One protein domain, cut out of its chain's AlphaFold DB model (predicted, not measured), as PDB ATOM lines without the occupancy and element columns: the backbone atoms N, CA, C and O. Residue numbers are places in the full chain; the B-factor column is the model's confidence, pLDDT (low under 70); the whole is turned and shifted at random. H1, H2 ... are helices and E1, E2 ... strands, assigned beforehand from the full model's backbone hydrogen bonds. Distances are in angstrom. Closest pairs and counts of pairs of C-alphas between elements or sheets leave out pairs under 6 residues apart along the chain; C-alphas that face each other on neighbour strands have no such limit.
ATOM      1  N   GLN A   2     371.377 253.031 218.207       76.06
ATOM      2  CA  GLN A   2     371.793 253.862 217.058       76.06
ATOM      3  C   GLN A   2     373.235 253.578 216.608       76.06
ATOM      4  O   GLN A   2     373.492 253.452 215.420       76.06
ATOM      5  N   GLU A   3     374.145 253.376 217.564       76.50
ATOM      6  CA  GLU A   3     375.516 252.936 217.290       76.50
ATOM      7  C   GLU A   3     375.583 251.561 216.607       76.50
ATOM      8  O   GLU A   3     376.235 251.419 215.580       76.50
ATOM      9  N   VAL A   4     374.873 250.560 217.137       77.81
ATOM     10  CA  VAL A   4     374.815 249.199 216.572       77.81
ATOM     11  C   VAL A   4     374.218 249.217 215.164       77.81
ATOM     12  O   VAL A   4     374.740 248.562 214.270       77.81
ATOM     13  N   TRP A   5     373.159 249.998 214.939       87.75
ATOM     14  CA  TRP A   5     372.533 250.146 213.627       87.75
ATOM     15  C   TRP A   5     373.476 250.815 212.622       87.75
ATOM     16  O   TRP A   5     373.673 250.289 211.531       87.75
ATOM     17  N   ALA A   6     374.157 251.894 213.018       84.19
ATOM     18  CA  ALA A   6     375.160 252.550 212.180       84.19
ATOM     19  C   ALA A   6     376.342 251.619 211.848       84.19
ATOM     20  O   ALA A   6     376.822 251.602 210.713       84.19
ATOM     21  N   GLN A   7     376.791 250.808 212.812       84.50
ATOM     22  CA  GLN A   7     377.821 249.790 212.592       84.50
ATOM     23  C   GLN A   7     377.347 248.710 211.609       84.50
ATOM     24  O   GLN A   7     378.099 248.355 210.703       84.50
ATOM     25  N   LEU A   8     376.104 248.231 211.735       81.56
ATOM     26  CA  LEU A   8     375.505 247.262 210.810       81.56
ATOM     27  C   LEU A   8     375.387 247.828 209.390       81.56
ATOM     28  O   LEU A   8     375.843 247.188 208.445       81.56
ATOM     29  N   GLN A   9     374.859 249.046 209.235       85.62
ATOM     30  CA  GLN A   9     374.771 249.735 207.942       85.62
ATOM     31  C   GLN A   9     376.154 249.909 207.304       85.62
ATOM     32  O   GLN A   9     376.331 249.621 206.120       85.62
ATOM     33  N   SER A  10     377.151 250.331 208.089       82.44
ATOM     34  CA  SER A  10     378.529 250.486 207.615       82.44
ATOM     35  C   SER A  10     379.154 249.153 207.202       82.44
ATOM     36  O   SER A  10     379.873 249.105 206.205       82.44
ATOM     37  N   HIS A  11     378.911 248.079 207.957       79.31
ATOM     38  CA  HIS A  11     379.494 246.768 207.684       79.31
ATOM     39  C   HIS A  11     378.896 246.137 206.423       79.31
ATOM     40  O   HIS A  11     379.645 245.729 205.536       79.31
ATOM     41  N   VAL A  12     377.566 246.134 206.291       80.12
ATOM     42  CA  VAL A  12     376.872 245.578 205.117       80.12
ATOM     43  C   VAL A  12     377.167 246.393 203.853       80.12
ATOM     44  O   VAL A  12     377.400 245.826 202.790       80.12
ATOM     45  N   ALA A  13     377.278 247.721 203.959       74.19
ATOM     46  CA  ALA A  13     377.700 248.545 202.824       74.19
ATOM     47  C   ALA A  13     379.132 248.219 202.353       74.19
ATOM     48  O   ALA A  13     379.434 248.324 201.165       74.19
ATOM     49  N   SER A  14     380.021 247.812 203.267       72.00
ATOM     50  CA  SER A  14     381.409 247.461 202.941       72.00
ATOM     51  C   SER A  14     381.579 246.064 202.329       72.00
ATOM     52  O   SER A  14     382.609 245.803 201.710       72.00
ATOM     53  N   SER A  15     380.584 245.177 202.462       69.00
ATOM     54  CA  SER A  15     380.630 243.797 201.955       69.00
ATOM     55  C   SER A  15     380.117 243.642 200.514       69.00
ATOM     56  O   SER A  15     380.102 242.528 199.994       69.00
ATOM     57  N   GLY A  16     379.710 244.737 199.857       65.88
ATOM     58  CA  GLY A  16     379.153 244.717 198.496       65.88
ATOM     59  C   GLY A  16     377.738 244.135 198.405       65.88
ATOM     60  O   GLY A  16     377.277 243.829 197.308       65.88
ATOM     61  N   GLN A  17     377.072 243.957 199.548       68.62
ATOM     62  CA  GLN A  17     375.670 243.558 199.650       68.62
ATOM     63  C   GLN A  17     374.748 244.785 199.586       68.62
ATOM     64  O   GLN A  17     375.208 245.925 199.711       68.62
ATOM     65  N   ASP A  18     373.445 244.556 199.397       75.44
ATOM     66  CA  ASP A  18     372.450 245.629 199.402       75.44
ATOM     67  C   ASP A  18     372.521 246.423 200.712       75.44
ATOM     68  O   ASP A  18     372.541 245.876 201.817       75.44
ATOM     69  N   ARG A  19     372.615 247.744 200.573       79.75
ATOM     70  CA  ARG A  19     372.815 248.662 201.691       79.75
ATOM     71  C   ARG A  19     371.578 248.664 202.587       79.75
ATOM     72  O   ARG A  19     370.500 249.004 202.118       79.75
ATOM     73  N   LEU A  20     371.764 248.381 203.878       84.75
ATOM     74  CA  LEU A  20     370.712 248.548 204.885       84.75
ATOM     75  C   LEU A  20     370.331 250.029 205.009       84.75
ATOM     76  O   LEU A  20     371.172 250.888 205.295       84.75
ATOM     77  N   GLU A  21     369.056 250.324 204.823       86.62
ATOM     78  CA  GLU A  21     368.452 251.636 205.009       86.62
ATOM     79  C   GLU A  21     367.596 251.657 206.277       86.62
ATOM     80  O   GLU A  21     367.152 250.623 206.761       86.62
ATOM     81  N   ASP A  22     367.299 252.838 206.823       85.50
ATOM     82  CA  ASP A  22     366.528 252.941 208.076       85.50
ATOM     83  C   ASP A  22     365.116 252.343 207.977       85.50
ATOM     84  O   ASP A  22     364.539 251.957 208.991       85.50
ATOM     85  N   ARG A  23     364.573 252.210 206.760       86.75
ATOM     86  CA  ARG A  23     363.305 251.506 206.504       86.75
ATOM     87  C   ARG A  23     363.383 249.990 206.703       86.75
ATOM     88  O   ARG A  23     362.339 249.369 206.872       86.75
ATOM     89  N   ASP A  24     364.581 249.412 206.693       84.75
ATOM     90  CA  ASP A  24     364.798 247.979 206.908       84.75
ATOM     91  C   ASP A  24     364.805 247.622 208.406       84.75
ATOM     92  O   ASP A  24     364.703 246.450 208.775       84.75
ATOM     93  N   LEU A  25     364.887 248.625 209.292       84.69
ATOM     94  CA  LEU A  25     364.766 248.436 210.734       84.69
ATOM     95  C   LEU A  25     363.290 248.291 211.126       84.69
ATOM     96  O   LEU A  25     362.594 249.275 211.373       84.69
ATOM     97  N   VAL A  26     362.820 247.047 211.206       83.56
ATOM     98  CA  VAL A  26     361.428 246.733 211.578       83.56
ATOM     99  C   VAL A  26     361.164 246.979 213.066       83.56
ATOM    100  O   VAL A  26     360.166 247.600 213.424       83.56
ATOM    101  N   ASP A  27     362.044 246.488 213.937       78.00
ATOM    102  CA  ASP A  27     361.993 246.700 215.384       78.00
ATOM    103  C   ASP A  27     363.372 246.408 215.988       78.00
ATOM    104  O   ASP A  27     364.223 245.762 215.370       78.00
ATOM    105  N   TRP A  28     363.595 246.856 217.215       82.50
ATOM    106  CA  TRP A  28     364.746 246.444 217.999       82.50
ATOM    107  C   TRP A  28     364.398 246.432 219.480       82.50
ATOM    108  O   TRP A  28     363.655 247.269 219.993       82.50
ATOM    109  N   TYR A  29     365.028 245.518 220.202       70.81
ATOM    110  CA  TYR A  29     364.999 245.517 221.652       70.81
ATOM    111  C   TYR A  29     366.394 245.178 222.170       70.81
ATOM    112  O   TYR A  29     367.129 244.400 221.563       70.81
ATOM    113  N   LEU A  30     366.782 245.801 223.277       69.12
ATOM    114  CA  LEU A  30     367.920 245.352 224.071       69.12
ATOM    115  C   LEU A  30     367.353 244.432 225.152       69.12
ATOM    116  O   LEU A  30     366.332 244.794 225.738       69.12
ATOM    117  N   SER A  31     367.965 243.264 225.385       68.00
ATOM    118  CA  SER A  31     367.488 242.337 226.422       68.00
ATOM    119  C   SER A  31     367.322 243.078 227.754       68.00
ATOM    120  O   SER A  31     368.211 243.831 228.158       68.00
ATOM    121  N   ASP A  32     366.192 242.851 228.428       73.94
ATOM    122  CA  ASP A  32     365.892 243.425 229.748       73.94
ATOM    123  C   ASP A  32     366.896 242.949 230.816       73.94
ATOM    124  O   ASP A  32     367.032 243.555 231.879       73.94
ATOM    125  N   SER A  33     367.649 241.895 230.501       73.06
ATOM    126  CA  SER A  33     368.748 241.379 231.305       73.06
ATOM    127  C   SER A  33     369.990 242.267 231.247       73.06
ATOM    128  O   SER A  33     370.862 242.128 232.095       73.06
ATOM    129  N   VAL A  34     370.092 243.212 230.307       76.00
ATOM    130  CA  VAL A  34     371.202 244.173 230.232       76.00
ATOM    131  C   VAL A  34     370.853 245.441 231.023       76.00
ATOM    132  O   VAL A  34     370.178 246.348 230.542       76.00
ATOM    133  N   GLU A  35     371.343 245.523 232.258       82.06
ATOM    134  CA  GLU A  35     371.186 246.670 233.154       82.06
ATOM    135  C   GLU A  35     372.305 247.694 232.935       82.06
ATOM    136  O   GLU A  35     373.481 247.408 233.165       82.06
ATOM    137  N   HIS A  36     371.938 248.926 232.585       81.00
ATOM    138  CA  HIS A  36     372.836 250.076 232.669       81.00
ATOM    139  C   HIS A  36     372.721 250.700 234.061       81.00
ATOM    140  O   HIS A  36     371.692 251.277 234.414       81.00
ATOM    141  N   ARG A  37     373.774 250.583 234.865       80.94
ATOM    142  CA  ARG A  37     373.810 251.114 236.226       80.94
ATOM    143  C   ARG A  37     374.145 252.608 236.241       80.94
ATOM    144  O   ARG A  37     374.815 253.099 235.331       80.94
ATOM    145  N   PRO A  38     373.742 253.343 237.296       70.94
ATOM    146  CA  PRO A  38     374.007 254.782 237.413       70.94
ATOM    147  C   PRO A  38     375.493 255.166 237.427       70.94
ATOM    148  O   PRO A  38     375.826 256.316 237.166       70.94
ATOM    149  N   ASP A  39     376.383 254.222 237.739       80.94
ATOM    150  CA  ASP A  39     377.839 254.396 237.721       80.94
ATOM    151  C   ASP A  39     378.465 254.193 236.325       80.94
ATOM    152  O   ASP A  39     379.687 254.223 236.184       80.94
ATOM    153  N   GLY A  40     377.638 253.981 235.296       79.06
ATOM    154  CA  GLY A  40     378.061 253.747 233.917       79.06
ATOM    155  C   GLY A  40     378.418 252.292 233.605       79.06
ATOM    156  O   GLY A  40     378.769 251.992 232.464       79.06
ATOM    157  N   THR A  41     378.323 251.374 234.574       76.12
ATOM    158  CA  THR A  41     378.568 249.948 234.322       76.12
ATOM    159  C   THR A  41     377.373 249.284 233.643       76.12
ATOM    160  O   THR A  41     376.219 249.588 233.938       76.12
ATOM    161  N   VAL A  42     377.648 248.362 232.718       76.88
ATOM    162  CA  VAL A  42     376.625 247.561 232.033       76.88
ATOM    163  C   VAL A  42     376.722 246.129 232.537       76.88
ATOM    164  O   VAL A  42     377.793 245.524 232.475       76.88
ATOM    165  N   VAL A  43     375.626 245.589 233.061       76.81
ATOM    166  CA  VAL A  43     375.566 244.243 233.640       76.81
ATOM    167  C   VAL A  43     374.544 243.412 232.891       76.81
ATOM    168  O   VAL A  43     373.373 243.759 232.880       76.81
TER     169      VAL A  43
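Overview. This is residues 2 to 43 of the 556 residues of an uncharacterized protein of Myxococcaceae bacterium (UniProt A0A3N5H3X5). With little regular structure, the model shows one helix, H1, and a long unnamed stretch, residues 15 to 33, that turns back beyond the helix's end and arches past it to a small loop at the far end, where E1 lies and residues 36 to 41 stick out. The printed part has 42 residues, with one named helix and then one named strand; these hold only 16 residues, mostly helix. It is only just extended, close to loose, with a radius of gyration of the C-alphas of 14.0 A and spans of 40 by 20 by 13 A.

Arrangement. H1, residues 2 to 14, has every O i to N i+4 pair within hydrogen-bond range. E1, residues 34 to 36, is apart from H1. E1 pairs with no named strand, but its residues 35 to 36 pair antiparallel with residues 42 to 43.

Along the chain. H1 begins at C-alpha 2 (371.793, 253.862, 217.058) and measures 18.2 A. E1 measures 6.6 A and ends at C-alpha 36 (372.836, 250.076, 232.669).

Size, cuts and confidence. The C-alphas farthest apart, of Gly 16 and Pro 38, are 40.5 A apart. The link from H1 to E1 is long, 19 residues. The printed part has no cut. Residues 15 to 17 and 30 to 31 have pLDDT under 70.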